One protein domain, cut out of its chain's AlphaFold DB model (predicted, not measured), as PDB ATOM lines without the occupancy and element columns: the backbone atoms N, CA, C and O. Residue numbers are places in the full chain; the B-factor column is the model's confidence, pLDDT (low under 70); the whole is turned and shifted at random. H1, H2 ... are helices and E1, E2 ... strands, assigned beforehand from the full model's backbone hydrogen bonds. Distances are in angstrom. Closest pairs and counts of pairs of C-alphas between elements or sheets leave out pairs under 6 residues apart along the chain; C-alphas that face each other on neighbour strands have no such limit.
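AT A GLANCE: This is residues 9 to 115 of the 138 residues of an uncharacterized protein of Amycolatopsis arida (UniProt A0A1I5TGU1). A twisted sheet of five strands curls round the helix H3, with H1 and H2 on the same face as H3, H1 toward the E1 edge and H2 over E4 and E5. The opposite face of the sheet has no named helix, and the whole makes two layers, a sheet with helices on one face. The 107 printed residues hold three named helices and five named strands in the order H1 E1 E2 E3 H2 H3 E4 E5, a mixed class. The sheet is mixed, in the order E1, E2, E3, E4, E5, with E3 and E4 parallel and the other neighbours antiparallel. The whole is compact, with a radius of gyration of the C-alphas of 13.4 A and spans of 38 by 28 by 25 A.

IN THESE COORDINATES: H1, residues 9 to 18, begins at C-alpha 9 (22.398, -47.884, -47.011) and is 14.3 A long. E1 is residues 21 to 25, E2 is residues 31 to 37, 18.1 A, and E3 is residues 47 to 49. H2, residues 52 to 63, is 15.9 A long. H3, residues 74 to 88, is 21.2 A long and begins at C-alpha 74 (13.110, -52.244, -38.579). E4, residues 95 to 102, 19.6 A, bends by 61 degrees at residue 99. E5, residues 108 to 114, 19.4 A, ends at C-alpha 114 (11.603, -29.407, -42.224).

HOW THE PARTS SIT: E1, E2 and E3 form a meander, each strand the antiparallel neighbour of the one before, with N 22 and O 36 at 2.8 A and N 32 and O 48 at 2.8 A. E3, H2, H3 and E4 form a strand-helix-strand unit, two parallel neighbour strands with helices between, whose crossover is left-handed; N 98 and O 47 are 2.9 A apart. In the hairpin of E4 and E5, N 111 and O 99 are 2.8 A apart. H1 runs along the strands at a height over the sheet of 9.3 A. H2 runs across them at a height of 8.7 A. H3 touches H1 with residues 79 to 83 alone, at a steep tilt of 49 degrees; the closest C-alphas are those of Leu 12 and Glu 79, 6.3 A. In H1, H2 and H3 every O i to N i+4 pair is within hydrogen-bond range.

THE WHOLE: The C-alphas farthest apart, those of Gly 39 and Ser 105, are 39.4 A apart. The printed part has no cut, and no link is long. The mean pLDDT of the printed part is 91.3; residues 89 to 93 are under 70.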
ATOM      1  N   GLU A   9      22.310 -49.109 -46.204       95.75
ATOM      2  CA  GLU A   9      22.398 -47.884 -47.011       95.75
ATOM      3  C   GLU A   9      21.930 -48.128 -48.455       95.75
ATOM      4  O   GLU A   9      21.036 -47.457 -48.981       95.75
ATOM      5  N   MET A  10      22.519 -49.129 -49.110       95.38
ATOM      6  CA  MET A  10      22.212 -49.458 -50.497       95.38
ATOM      7  C   MET A  10      20.782 -49.970 -50.668       95.38
ATOM      8  O   MET A  10      20.166 -49.701 -51.705       95.38
ATOM      9  N   ALA A  11      20.262 -50.717 -49.691       95.94
ATOM     10  CA  ALA A  11      18.884 -51.192 -49.704       95.94
ATOM     11  C   ALA A  11      17.899 -50.011 -49.687       95.94
ATOM     12  O   ALA A  11      17.050 -49.917 -50.575       95.94
ATOM     13  N   LEU A  12      18.092 -49.051 -48.779       97.25
ATOM     14  CA  LEU A  12      17.243 -47.863 -48.657       97.25
ATOM     15  C   LEU A  12      17.333 -46.947 -49.887       97.25
ATOM     16  O   LEU A  12      16.315 -46.472 -50.390       97.25
ATOM     17  N   VAL A  13      18.528 -46.739 -50.452       97.62
ATOM     18  CA  VAL A  13      18.677 -45.951 -51.691       97.62
ATOM     19  C   VAL A  13      17.974 -46.626 -52.872       97.62
ATOM     20  O   VAL A  13      17.342 -45.952 -53.690       97.62
ATOM     21  N   ARG A  14      18.063 -47.959 -52.983       96.88
ATOM     22  CA  ARG A  14      17.339 -48.721 -54.014       96.88
ATOM     23  C   ARG A  14      15.831 -48.626 -53.820       96.88
ATOM     24  O   ARG A  14      15.133 -48.408 -54.807       96.88
ATOM     25  N   TYR A  15      15.360 -48.743 -52.580       96.88
ATOM     26  CA  TYR A  15      13.956 -48.569 -52.226       96.88
ATOM     27  C   TYR A  15      13.432 -47.204 -52.693       96.88
ATOM     28  O   TYR A  15      12.485 -47.138 -53.474       96.88
ATOM     29  N   LEU A  16      14.108 -46.114 -52.316       97.56
ATOM     30  CA  LEU A  16      13.701 -44.757 -52.691       97.56
ATOM     31  C   LEU A  16      13.658 -44.561 -54.211       97.56
ATOM     32  O   LEU A  16      12.703 -43.997 -54.743       97.56
ATOM     33  N   ARG A  17      14.654 -45.081 -54.936       97.75
ATOM     34  CA  ARG A  17      14.658 -45.038 -56.407       97.75
ATOM     35  C   ARG A  17      13.493 -45.814 -57.015       97.75
ATOM     36  O   ARG A  17      12.887 -45.336 -57.969       97.75
ATOM     37  N   ALA A  18      13.157 -46.977 -56.460       97.38
ATOM     38  CA  ALA A  18      12.001 -47.758 -56.896       97.38
ATOM     39  C   ALA A  18      10.667 -47.040 -56.627       97.38
ATOM     40  O   ALA A  18       9.700 -47.272 -57.347       97.38
ATOM     41  N   ARG A  19      10.626 -46.140 -55.635       96.81
ATOM     42  CA  ARG A  19       9.482 -45.264 -55.346       96.81
ATOM     43  C   ARG A  19       9.442 -43.971 -56.163       96.81
ATOM     44  O   ARG A  19       8.578 -43.149 -55.910       96.81
ATOM     45  N   GLY A  20      10.342 -43.782 -57.130       96.62
ATOM     46  CA  GLY A  20      10.320 -42.618 -58.024       96.62
ATOM     47  C   GLY A  20      11.199 -41.446 -57.576       96.62
ATOM     48  O   GLY A  20      11.256 -40.428 -58.270       96.62
ATOM     49  N   PHE A  21      11.939 -41.570 -56.469       97.31
ATOM     50  CA  PHE A  21      12.903 -40.545 -56.065       97.31
ATOM     51  C   PHE A  21      14.181 -40.603 -56.909       97.31
ATOM     52  O   PHE A  21      14.798 -41.654 -57.092       97.31
ATOM     53  N   THR A  22      14.654 -39.440 -57.347       97.69
ATOM     54  CA  THR A  22      16.003 -39.296 -57.906       97.69
ATOM     55  C   THR A  22      16.978 -38.986 -56.779       97.69
ATOM     56  O   THR A  22      16.904 -37.920 -56.168       97.69
ATOM     57  N   VAL A  23      17.882 -39.928 -56.497       97.69
ATOM     58  CA  VAL A  23      18.860 -39.852 -55.400       97.69
ATOM     59  C   VAL A  23      20.281 -39.821 -55.963       97.69
ATOM     60  O   VAL A  23      20.736 -40.794 -56.578       97.69
ATOM     61  N   GLU A  24      20.976 -38.714 -55.723       97.56
ATOM     62  CA  GLU A  24      22.355 -38.444 -56.134       97.56
ATOM     63  C   GLU A  24      23.310 -38.585 -54.945       97.56
ATOM     64  O   GLU A  24      22.980 -38.186 -53.827       97.56
ATOM     65  N   ALA A  25      24.497 -39.141 -55.184       96.31
ATOM     66  CA  ALA A  25      25.536 -39.235 -54.163       96.31
ATOM     67  C   ALA A  25      26.026 -37.838 -53.748       96.31
ATOM     68  O   ALA A  25      26.140 -36.926 -54.571       96.31
ATOM     69  N   GLY A  26      26.294 -37.678 -52.457       93.56
ATOM     70  CA  GLY A  26      26.853 -36.480 -51.852       93.56
ATOM     71  C   GLY A  26      28.376 -36.526 -51.753       93.56
ATOM     72  O   GLY A  26      29.061 -37.240 -52.481       93.56
ATOM     73  N   GLU A  27      28.913 -35.719 -50.839       90.12
ATOM     74  CA  GLU A  27      30.361 -35.530 -50.670       90.12
ATOM     75  C   GLU A  27      31.048 -36.698 -49.949       90.12
ATOM     76  O   GLU A  27      32.264 -36.859 -50.058       90.12
ATOM     77  N   ARG A  28      30.291 -37.494 -49.188       94.00
ATOM     78  CA  ARG A  28      30.799 -38.585 -48.350       94.00
ATOM     79  C   ARG A  28      29.918 -39.831 -48.495       94.00
ATOM     80  O   ARG A  28      28.748 -39.686 -48.847       94.00
ATOM     81  N   PRO A  29      30.447 -41.037 -48.214       94.00
ATOM     82  CA  PRO A  29      29.625 -42.244 -48.105       94.00
ATOM     83  C   PRO A  29      28.455 -42.025 -47.138       94.00
ATOM     84  O   PRO A  29      28.629 -41.350 -46.121       94.00
ATOM     85  N   GLY A  30      27.267 -42.528 -47.475       94.50
ATOM     86  CA  GLY A  30      26.045 -42.268 -46.718       94.50
ATOM     87  C   GLY A  30      25.422 -40.879 -46.908       94.50
ATOM     88  O   GLY A  30      24.251 -40.710 -46.591       94.50
ATOM     89  N   ASP A  31      26.126 -39.880 -47.447       97.38
ATOM     90  CA  ASP A  31      25.535 -38.570 -47.745       97.38
ATOM     91  C   ASP A  31      24.936 -38.581 -49.163       97.38
ATOM     92  O   ASP A  31      25.611 -38.908 -50.136       97.38
ATOM     93  N   TYR A  32      23.682 -38.151 -49.302       98.19
ATOM     94  CA  TYR A  32      22.946 -38.089 -50.567       98.19
ATOM     95  C   TYR A  32      22.154 -36.783 -50.710       98.19
ATOM     96  O   TYR A  32      21.884 -36.064 -49.741       98.19
ATOM     97  N   ARG A  33      21.735 -36.483 -51.942       97.12
ATOM     98  CA  ARG A  33      20.750 -35.442 -52.263       97.12
ATOM     99  C   ARG A  33      19.598 -36.033 -53.056       97.12
ATOM    100  O   ARG A  33      19.817 -36.746 -54.031       97.12
ATOM    101  N   VAL A  34      18.376 -35.682 -52.673       96.44
ATOM    102  CA  VAL A  34      17.174 -36.071 -53.417       96.44
ATOM    103  C   VAL A  34      16.781 -34.923 -54.337       96.44
ATOM    104  O   VAL A  34      16.482 -33.834 -53.857       96.44
ATOM    105  N   THR A  35      16.838 -35.111 -55.654       95.62
ATOM    106  CA  THR A  35      16.710 -34.011 -56.631       95.62
ATOM    107  C   THR A  35      15.374 -33.970 -57.359       95.62
ATOM    108  O   THR A  35      15.000 -32.902 -57.848       95.62
ATOM    109  N   ALA A  36      14.624 -35.070 -57.381       94.31
ATOM    110  CA  ALA A  36      13.303 -35.158 -57.997       94.31
ATOM    111  C   ALA A  36      12.457 -36.279 -57.369       94.31
ATOM    112  O   ALA A  36      13.008 -37.192 -56.751       94.31
ATOM    113  N   TYR A  37      11.142 -36.212 -57.569       94.38
ATOM    114  CA  TYR A  37      10.168 -37.255 -57.242       94.38
ATOM    115  C   TYR A  37       9.177 -37.393 -58.404       94.38
ATOM    116  O   TYR A  37       8.649 -36.385 -58.867       94.38
ATOM    117  N   ASP A  38       8.989 -38.608 -58.925       93.88
ATOM    118  CA  ASP A  38       8.148 -38.901 -60.102       93.88
ATOM    119  C   ASP A  38       8.462 -38.025 -61.331       93.88
ATOM    120  O   ASP A  38       7.595 -37.639 -62.110       93.88
ATOM    121  N   GLY A  39       9.748 -37.707 -61.519       90.88
ATOM    122  CA  GLY A  39      10.240 -36.866 -62.615       90.88
ATOM    123  C   GLY A  39      10.133 -35.358 -62.366       90.88
ATOM    124  O   GLY A  39      10.758 -34.587 -63.093       90.88
ATOM    125  N   GLU A  40       9.434 -34.932 -61.314       90.44
ATOM    126  CA  GLU A  40       9.295 -33.524 -60.951       90.44
ATOM    127  C   GLU A  40      10.444 -33.065 -60.033       90.44
ATOM    128  O   GLU A  40      10.723 -33.712 -59.016       90.44
ATOM    129  N   PRO A  41      11.136 -31.948 -60.341       90.25
ATOM    130  CA  PRO A  41      12.241 -31.462 -59.521       90.25
ATOM    131  C   PRO A  41      11.817 -31.104 -58.091       90.25
ATOM    132  O   PRO A  41      10.889 -30.324 -57.881       90.25
ATOM    133  N   MET A  42      12.574 -31.573 -57.097       88.12
ATOM    134  CA  MET A  42      12.385 -31.189 -55.695       88.12
ATOM    135  C   MET A  42      13.112 -29.863 -55.402       88.12
ATOM    136  O   MET A  42      14.348 -29.832 -55.407       88.12
ATOM    137  N   PRO A  43      12.408 -28.758 -55.080       82.44
ATOM    138  CA  PRO A  43      13.024 -27.429 -55.008       82.44
ATOM    139  C   PRO A  43      14.105 -27.270 -53.933       82.44
ATOM    140  O   PRO A  43      15.075 -26.547 -54.145       82.44
ATOM    141  N   LEU A  44      13.948 -27.920 -52.773       87.00
ATOM    142  CA  LEU A  44      14.906 -27.807 -51.663       87.00
ATOM    143  C   LEU A  44      16.037 -28.829 -51.715       87.00
ATOM    144  O   LEU A  44      16.961 -28.728 -50.915       87.00
ATOM    145  N   ARG A  45      15.955 -29.789 -52.640       92.81
ATOM    146  CA  ARG A  45      16.906 -30.890 -52.802       92.81
ATOM    147  C   ARG A  45      17.356 -31.489 -51.457       92.81
ATOM    148  O   ARG A  45      18.517 -31.299 -51.080       92.81
ATOM    149  N   PRO A  46      16.443 -32.130 -50.701       94.50
ATOM    150  CA  PRO A  46      16.705 -32.551 -49.332       94.50
ATOM    151  C   PRO A  46      17.992 -33.365 -49.211       94.50
ATOM    152  O   PRO A  46      18.295 -34.207 -50.063       94.50
ATOM    153  N   ARG A  47      18.732 -33.127 -48.127       96.06
ATOM    154  CA  ARG A  47      19.882 -33.959 -47.761       96.06
ATOM    155  C   ARG A  47      19.389 -35.268 -47.160       96.06
ATOM    156  O   ARG A  47      18.535 -35.254 -46.278       96.06
ATOM    157  N   LEU A  48      19.959 -36.375 -47.601       97.50
ATOM    158  CA  LEU A  48      19.661 -37.704 -47.086       97.50
ATOM    159  C   LEU A  48      20.939 -38.271 -46.452       97.50
ATOM    160  O   LEU A  48      21.968 -38.310 -47.116       97.50
ATOM    161  N   SER A  49      20.883 -38.629 -45.167       98.00
ATOM    162  CA  SER A  49      22.023 -39.122 -44.374       98.00
ATOM    163  C   SER A  49      21.799 -40.581 -43.985       98.00
ATOM    164  O   SER A  49      21.007 -40.881 -43.095       98.00
ATOM    165  N   LEU A  50      22.489 -41.483 -44.666       97.62
ATOM    166  CA  LEU A  50      22.403 -42.936 -44.555       97.62
ATOM    167  C   LEU A  50      23.794 -43.580 -44.389       97.62
ATOM    168  O   LEU A  50      24.129 -44.476 -45.159       97.62
ATOM    169  N   PRO A  51      24.650 -43.124 -43.457       96.88
ATOM    170  CA  PRO A  51      25.917 -43.805 -43.206       96.88
ATOM    171  C   PRO A  51      25.649 -45.236 -42.708       96.88
ATOM    172  O   PRO A  51      24.881 -45.439 -41.767       96.88
ATOM    173  N   ASP A  52      26.230 -46.219 -43.399       95.62
ATOM    174  CA  ASP A  52      25.909 -47.646 -43.248       95.62
ATOM    175  C   ASP A  52      26.171 -48.180 -41.827       95.62
ATOM    176  O   ASP A  52      25.407 -48.998 -41.315       95.62
ATOM    177  N   ASP A  53      27.200 -47.658 -41.154       95.50
ATOM    178  CA  ASP A  53      27.541 -47.979 -39.766       95.50
ATOM    179  C   ASP A  53      26.448 -47.523 -38.790       95.50
ATOM    180  O   ASP A  53      25.977 -48.322 -37.982       95.50
ATOM    181  N   LEU A  54      25.985 -46.274 -38.905       97.06
ATOM    182  CA  LEU A  54      24.902 -45.777 -38.050       97.06
ATOM    183  C   LEU A  54      23.560 -46.417 -38.403       97.06
ATOM    184  O   LEU A  54      22.742 -46.622 -37.516       97.06
ATOM    185  N   LEU A  55      23.309 -46.724 -39.678       96.56
ATOM    186  CA  LEU A  55      22.095 -47.436 -40.071       96.56
ATOM    187  C   LEU A  55      22.047 -48.833 -39.471       96.56
ATOM    188  O   LEU A  55      20.995 -49.237 -38.996       96.56
ATOM    189  N   THR A  56      23.164 -49.557 -39.485       95.88
ATOM    190  CA  THR A  56      23.237 -50.887 -38.872       95.88
ATOM    191  C   THR A  56      22.918 -50.800 -37.380       95.88
ATOM    192  O   THR A  56      22.005 -51.477 -36.924       95.88
ATOM    193  N   GLU A  57      23.570 -49.885 -36.654       95.50
ATOM    194  CA  GLU A  57      23.313 -49.660 -35.221       95.50
ATOM    195  C   GLU A  57      21.852 -49.273 -34.946       95.50
ATOM    196  O   GLU A  57      21.201 -49.877 -34.103       95.50
ATOM    197  N   TYR A  58      21.301 -48.336 -35.720       95.44
ATOM    198  CA  TYR A  58      19.908 -47.904 -35.591       95.44
ATOM    199  C   TYR A  58      18.901 -49.039 -35.825       95.44
ATOM    200  O   TYR A  58      17.889 -49.143 -35.130       95.44
ATOM    201  N   LEU A  59      19.146 -49.873 -36.838       94.69
ATOM    202  CA  LEU A  59      18.259 -50.975 -37.195       94.69
ATOM    203  C   LEU A  59      18.332 -52.118 -36.183       94.69
ATOM    204  O   LEU A  59      17.296 -52.724 -35.911       94.69
ATOM    205  N   ASP A  60      19.515 -52.387 -35.629       93.06
ATOM    206  CA  ASP A  60      19.705 -53.371 -34.565       93.06
ATOM    207  C   ASP A  60      18.972 -52.921 -33.290       93.06
ATOM    208  O   ASP A  60      18.128 -53.658 -32.777       93.06
ATOM    209  N   GLU A  61      19.178 -51.673 -32.852       91.12
ATOM    210  CA  GLU A  61      18.495 -51.098 -31.681       91.12
ATOM    211  C   GLU A  61      16.966 -51.115 -31.828       91.12
ATOM    212  O   GLU A  61      16.240 -51.439 -30.888       91.12
ATOM    213  N   MET A  62      16.454 -50.793 -33.019       88.44
ATOM    214  CA  MET A  62      15.018 -50.841 -33.294       88.44
ATOM    215  C   MET A  62      14.489 -52.280 -33.398       88.44
ATOM    216  O   MET A  62      13.350 -52.549 -33.018       88.44
ATOM    217  N   GLY A  63      15.286 -53.199 -33.945       86.19
ATOM    218  CA  GLY A  63      14.922 -54.603 -34.121       86.19
ATOM    219  C   GLY A  63      14.768 -55.363 -32.804       86.19
ATOM    220  O   GLY A  63      13.981 -56.311 -32.742       86.19
ATOM    221  N   ASP A  64      15.461 -54.917 -31.756       85.38
ATOM    222  CA  ASP A  64      15.406 -55.504 -30.417       85.38
ATOM    223  C   ASP A  64      14.087 -55.217 -29.669       85.38
ATOM    224  O   ASP A  64      13.735 -55.959 -28.746       85.38
ATOM    225  N   ASP A  65      13.313 -54.201 -30.086       80.31
ATOM    226  CA  ASP A  65      11.999 -53.885 -29.512       80.31
ATOM    227  C   ASP A  65      10.854 -54.023 -30.544       80.31
ATOM    228  O   ASP A  65      10.532 -53.089 -31.290       80.31
ATOM    229  N   PRO A  66      10.142 -55.167 -30.566       72.25
ATOM    230  CA  PRO A  66       9.032 -55.383 -31.492       72.25
ATOM    231  C   PRO A  66       7.813 -54.480 -31.230       72.25
ATOM    232  O   PRO A  66       6.939 -54.379 -32.094       72.25
ATOM    233  N   ALA A  67       7.715 -53.824 -30.065       75.94
ATOM    234  CA  ALA A  67       6.668 -52.834 -29.818       75.94
ATOM    235  C   ALA A  67       6.941 -51.525 -30.577       75.94
ATOM    236  O   ALA A  67       5.994 -50.872 -31.019       75.94
ATOM    237  N   VAL A  68       8.216 -51.173 -30.780       75.94
ATOM    238  CA  VAL A  68       8.640 -49.979 -31.531       75.94
ATOM    239  C   VAL A  68       8.354 -50.134 -33.021       75.94
ATOM    240  O   VAL A  68       7.952 -49.177 -33.681       75.94
ATOM    241  N   THR A  69       8.507 -51.343 -33.560       76.75
ATOM    242  CA  THR A  69       8.348 -51.584 -34.999       76.75
ATOM    243  C   THR A  69       6.899 -51.750 -35.458       76.75
ATOM    244  O   THR A  69       6.635 -51.820 -36.660       76.75
ATOM    245  N   GLY A  70       5.942 -51.857 -34.528       75.38
ATOM    246  CA  GLY A  70       4.532 -52.084 -34.859       75.38
ATOM    247  C   GLY A  70       4.291 -53.389 -35.633       75.38
ATOM    248  O   GLY A  70       3.325 -53.484 -36.389       75.38
ATOM    249  N   GLY A  71       5.175 -54.381 -35.479       73.44
ATOM    250  CA  GLY A  71       5.126 -55.655 -36.205       73.44
ATOM    251  C   GLY A  71       5.775 -55.644 -37.595       73.44
ATOM    252  O   GLY A  71       5.756 -56.676 -38.268       73.44
ATOM    253  N   LEU A  72       6.358 -54.523 -38.033       80.94
ATOM    254  CA  LEU A  72       7.219 -54.469 -39.218       80.94
ATOM    255  C   LEU A  72       8.661 -54.874 -38.873       80.94
ATOM    256  O   LEU A  72       9.072 -54.880 -37.718       80.94
ATOM    257  N   GLY A  73       9.465 -55.195 -39.887       88.94
ATOM    258  CA  GLY A  73      10.918 -55.210 -39.707       88.94
ATOM    259  C   GLY A  73      11.449 -53.779 -39.578       88.94
ATOM    260  O   GLY A  73      10.934 -52.884 -40.248       88.94
ATOM    261  N   ALA A  74      12.497 -53.564 -38.776       91.44
ATOM    262  CA  ALA A  74      13.110 -52.244 -38.579       91.44
ATOM    263  C   ALA A  74      13.491 -51.555 -39.906       91.44
ATOM    264  O   ALA A  74      13.264 -50.356 -40.091       91.44
ATOM    265  N   LEU A  75      13.994 -52.334 -40.874       93.75
ATOM    266  CA  LEU A  75      14.324 -51.830 -42.208       93.75
ATOM    267  C   LEU A  75      13.071 -51.324 -42.934       93.75
ATOM    268  O   LEU A  75      13.068 -50.202 -43.425       93.75
ATOM    269  N   SER A  76      11.996 -52.113 -42.943       93.19
ATOM    270  CA  SER A  76      10.737 -51.736 -43.597       93.19
ATOM    271  C   SER A  76      10.076 -50.527 -42.946       93.19
ATOM    272  O   SER A  76       9.506 -49.690 -43.639       93.19
ATOM    273  N   LEU A  77      10.175 -50.388 -41.624       93.31
ATOM    274  CA  LEU A  77       9.695 -49.182 -40.957       93.31
ATOM    275  C   LEU A  77      10.528 -47.954 -41.364       93.31
ATOM    276  O   LEU A  77       9.981 -46.886 -41.627       93.31
ATOM    277  N   THR A  78      11.848 -48.111 -41.479       95.44
ATOM    278  CA  THR A  78      12.751 -47.041 -41.931       95.44
ATOM    279  C   THR A  78      12.481 -46.635 -43.384       95.44
ATOM    280  O   THR A  78      12.485 -45.446 -43.698       95.44
ATOM    281  N   GLU A  79      12.187 -47.599 -44.263       96.62
ATOM    282  CA  GLU A  79      11.738 -47.353 -45.641       96.62
ATOM    283  C   GLU A  79      10.496 -46.448 -45.674       96.62
ATOM    284  O   GLU A  79      10.488 -45.438 -46.383       96.62
ATOM    285  N   VAL A  80       9.481 -46.768 -44.860       94.62
ATOM    286  CA  VAL A  80       8.244 -45.978 -44.744       94.62
ATOM    287  C   VAL A  80       8.537 -44.568 -44.233       94.62
ATOM    288  O   VAL A  80       8.139 -43.600 -44.878       94.62
ATOM    289  N   HIS A  81       9.288 -44.423 -43.137       94.81
ATOM    290  CA  HIS A  81       9.606 -43.105 -42.580       94.81
ATOM    291  C   HIS A  81      10.366 -42.207 -43.567       94.81
ATOM    292  O   HIS A  81      10.108 -41.003 -43.642       94.81
ATOM    293  N   LEU A  82      11.299 -42.770 -44.343       96.56
ATOM    294  CA  LEU A  82      12.016 -42.022 -45.377       96.56
ATOM    295  C   LEU A  82      11.085 -41.579 -46.510       96.56
ATOM    296  O   LEU A  82      11.163 -40.427 -46.941       96.56
ATOM    297  N   GLU A  83      10.208 -42.466 -46.983       95.38
ATOM    298  CA  GLU A  83       9.230 -42.140 -48.024       95.38
ATOM    299  C   GLU A  83       8.274 -41.036 -47.575       95.38
ATOM    300  O   GLU A  83       8.089 -40.057 -48.300       95.38
ATOM    301  N   GLU A  84       7.706 -41.150 -46.377       92.75
ATOM    302  CA  GLU A  84       6.802 -40.143 -45.821       92.75
ATOM    303  C   GLU A  84       7.501 -38.787 -45.686       92.75
ATOM    304  O   GLU A  84       6.989 -37.762 -46.153       92.75
ATOM    305  N   ALA A  85       8.710 -38.777 -45.115       92.44
ATOM    306  CA  ALA A  85       9.485 -37.559 -44.933       92.44
ATOM    307  C   ALA A  85       9.831 -36.886 -46.268       92.44
ATOM    308  O   ALA A  85       9.742 -35.661 -46.390       92.44
ATOM    309  N   LEU A  86      10.223 -37.647 -47.291       93.12
ATOM    310  CA  LEU A  86      10.598 -37.083 -48.588       93.12
ATOM    311  C   LEU A  86       9.381 -36.660 -49.416       93.12
ATOM    312  O   LEU A  86       9.421 -35.595 -50.036       93.12
ATOM    313  N   THR A  87       8.279 -37.410 -49.358       88.75
ATOM    314  CA  THR A  87       7.025 -37.069 -50.051       88.75
ATOM    315  C   THR A  87       6.406 -35.793 -49.478       88.75
ATOM    316  O   THR A  87       5.976 -34.915 -50.225       88.75
ATOM    317  N   ALA A  88       6.465 -35.599 -48.154       79.94
ATOM    318  CA  ALA A  88       6.089 -34.333 -47.520       79.94
ATOM    319  C   ALA A  88       6.906 -33.134 -48.051       79.94
ATOM    320  O   ALA A  88       6.415 -32.003 -48.088       79.94
ATOM    321  N   GLY A  89       8.127 -33.393 -48.537       65.69
ATOM    322  CA  GLY A  89       9.015 -32.429 -49.182       65.69
ATOM    323  C   GLY A  89       8.496 -31.815 -50.485       65.69
ATOM    324  O   GLY A  89       9.013 -30.774 -50.900       65.69
ATOM    325  N   VAL A  90       7.481 -32.419 -51.106       68.31
ATOM    326  CA  VAL A  90       6.835 -31.934 -52.337       68.31
ATOM    327  C   VAL A  90       5.788 -30.845 -52.035       68.31
ATOM    328  O   VAL A  90       5.525 -29.989 -52.877       68.31
ATOM    329  N   GLY A  91       5.224 -30.832 -50.820       66.62
ATOM    330  CA  GLY A  91       4.165 -29.908 -50.394       66.62
ATOM    331  C   GLY A  91       4.654 -28.651 -49.661       66.62
ATOM    332  O   GLY A  91       5.773 -28.171 -49.851       66.62
ATOM    333  N   GLU A  92       3.804 -28.088 -48.799       62.69
ATOM    334  CA  GLU A  92       4.131 -26.900 -47.985       62.69
ATOM    335  C   GLU A  92       5.128 -27.213 -46.853       62.69
ATOM    336  O   GLU A  92       5.943 -26.367 -46.478       62.69
ATOM    337  N   ASN A  93       5.154 -28.463 -46.380       62.81
ATOM    338  CA  ASN A  93       6.038 -28.952 -45.318       62.81
ATOM    339  C   ASN A  93       7.386 -29.433 -45.866       62.81
ATOM    340  O   ASN A  93       7.783 -30.584 -45.689       62.81
ATOM    341  N   ARG A  94       8.095 -28.534 -46.553       82.12
ATOM    342  CA  ARG A  94       9.276 -28.896 -47.341       82.12
ATOM    343  C   ARG A  94      10.424 -29.424 -46.472       82.12
ATOM    344  O   ARG A  94      11.088 -28.662 -45.763       82.12
ATOM    345  N   THR A  95      10.683 -30.722 -46.568       90.69
ATOM    346  CA  THR A  95      11.837 -31.410 -45.980       90.69
ATOM    347  C   THR A  95      13.151 -30.809 -46.475       90.69
ATOM    348  O   THR A  95      13.315 -30.531 -47.661       90.69
ATOM    349  N   THR A  96      14.092 -30.594 -45.557       93.25
ATOM    350  CA  THR A  96      15.439 -30.076 -45.853       93.25
ATOM    351  C   THR A  96      16.518 -31.115 -45.590       93.25
ATOM    352  O   THR A  96      17.528 -31.137 -46.297       93.25
ATOM    353  N   ALA A  97      16.310 -31.987 -44.604       95.12
ATOM    354  CA  ALA A  97      17.184 -33.117 -44.343       95.12
ATOM    355  C   ALA A  97      16.434 -34.259 -43.647       95.12
ATOM    356  O   ALA A  97      15.520 -34.006 -42.861       95.12
ATOM    357  N   VAL A  98      16.833 -35.497 -43.911       96.94
ATOM    358  CA  VAL A  98      16.301 -36.697 -43.255       96.94
ATOM    359  C   VAL A  98      17.367 -37.790 -43.214       96.94
ATOM    360  O   VAL A  98      18.262 -37.811 -44.062       96.94
ATOM    361  N   GLY A  99      17.291 -38.692 -42.242       97.56
ATOM    362  CA  GLY A  99      18.156 -39.863 -42.179       97.56
ATOM    363  C   GLY A  99      18.449 -40.284 -40.750       97.56
ATOM    364  O   GLY A  99      17.663 -39.999 -39.851       97.56
ATOM    365  N   VAL A 100      19.602 -40.914 -40.542       97.62
ATOM    366  CA  VAL A 100      20.101 -41.282 -39.211       97.62
ATOM    367  C   VAL A 100      21.309 -40.444 -38.816       97.62
ATOM    368  O   VAL A 100      22.097 -40.010 -39.668       97.62
ATOM    369  N   ARG A 101      21.448 -40.184 -37.515       96.88
ATOM    370  CA  ARG A 101      22.594 -39.470 -36.940       96.88
ATOM    371  C   ARG A 101      22.887 -39.950 -35.528       96.88
ATOM    372  O   ARG A 101      21.985 -40.394 -34.831       96.88
ATOM    373  N   ARG A 102      24.124 -39.736 -35.079       96.88
ATOM    374  CA  ARG A 102      24.481 -39.852 -33.664       96.88
ATOM    375  C   ARG A 102      24.227 -38.528 -32.943       96.88
ATOM    376  O   ARG A 102      24.684 -37.480 -33.406       96.88
ATOM    377  N   VAL A 103      23.507 -38.568 -31.826       94.62
ATOM    378  CA  VAL A 103      23.265 -37.400 -30.962       94.62
ATOM    379  C   VAL A 103      24.329 -37.263 -29.872       94.62
ATOM    380  O   VAL A 103      25.201 -38.113 -29.717       94.62
ATOM    381  N   ILE A 104      24.283 -36.166 -29.106       93.31
ATOM    382  CA  ILE A 104      25.270 -35.856 -28.053       93.31
ATOM    383  C   ILE A 104      25.300 -36.934 -26.956       93.31
ATOM    384  O   ILE A 104      26.366 -37.175 -26.394       93.31
ATOM    385  N   SER A 105      24.171 -37.599 -26.672       92.00
ATOM    386  CA  SER A 105      24.116 -38.737 -25.737       92.00
ATOM    387  C   SER A 105      24.890 -39.961 -26.235       92.00
ATOM    388  O   SER A 105      25.169 -40.861 -25.450       92.00
ATOM    389  N   GLY A 106      25.274 -39.982 -27.512       93.44
ATOM    390  CA  GLY A 106      25.917 -41.114 -28.160       93.44
ATOM    391  C   GLY A 106      24.932 -42.064 -28.831       93.44
ATOM    392  O   GLY A 106      25.388 -42.901 -29.592       93.44
ATOM    393  N   GLU A 107      23.625 -41.920 -28.623       93.56
ATOM    394  CA  GLU A 107      22.600 -42.763 -29.254       93.56
ATOM    395  C   GLU A 107      22.441 -42.431 -30.743       93.56
ATOM    396  O   GLU A 107      22.694 -41.293 -31.174       93.56
ATOM    397  N   VAL A 108      22.027 -43.421 -31.537       96.25
ATOM    398  CA  VAL A 108      21.677 -43.213 -32.942       96.25
ATOM    399  C   VAL A 108      20.173 -43.001 -33.056       96.25
ATOM    400  O   VAL A 108      19.371 -43.794 -32.586       96.25
ATOM    401  N   GLU A 109      19.774 -41.915 -33.710       95.38
ATOM    402  CA  GLU A 109      18.364 -41.603 -33.927       95.38
ATOM    403  C   GLU A 109      18.061 -41.380 -35.406       95.38
ATOM    404  O   GLU A 109      18.911 -40.928 -36.185       95.38
ATOM    405  N   PHE A 110      16.798 -41.598 -35.765       96.50
ATOM    406  CA  PHE A 110      16.232 -41.057 -36.990       96.50
ATOM    407  C   PHE A 110      15.878 -39.585 -36.788       96.50
ATOM    408  O   PHE A 110      15.196 -39.218 -35.832       96.50
ATOM    409  N   PHE A 111      16.303 -38.735 -37.716       96.62
ATOM    410  CA  PHE A 111      15.989 -37.316 -37.703       96.62
ATOM    411  C   PHE A 111      15.246 -36.909 -38.974       96.62
ATOM    412  O   PHE A 111      15.535 -37.373 -40.078       96.62
ATOM    413  N   TRP A 112      14.333 -35.952 -38.824       94.50
ATOM    414  CA  TRP A 112      13.631 -35.319 -39.934       94.50
ATOM    415  C   TRP A 112      13.546 -33.809 -39.715       94.50
ATOM    416  O   TRP A 112      12.865 -33.315 -38.817       94.50
ATOM    417  N   HIS A 113      14.255 -33.056 -40.553       93.06
ATOM    418  CA  HIS A 113      14.242 -31.600 -40.555       93.06
ATOM    419  C   HIS A 113      13.359 -31.067 -41.680       93.06
ATOM    420  O   HIS A 113      13.489 -31.436 -42.851       93.06
ATOM    421  N   ARG A 114      12.489 -30.128 -41.313       88.69
ATOM    422  CA  ARG A 114      11.603 -29.407 -42.224       88.69
ATOM    423  C   ARG A 114      11.948 -27.931 -42.198       88.69
ATOM    424  O   ARG A 114      12.390 -27.404 -41.176       88.69
ATOM    425  N   ARG A 115      11.734 -27.250 -43.321       80.31
ATOM    426  CA  ARG A 115      11.727 -25.790 -43.327       80.31
ATOM    427  C   ARG A 115      10.594 -25.327 -42.410       80.31
ATOM    428  O   ARG A 115       9.475 -25.813 -42.544       80.31
TER     429      ARG A 115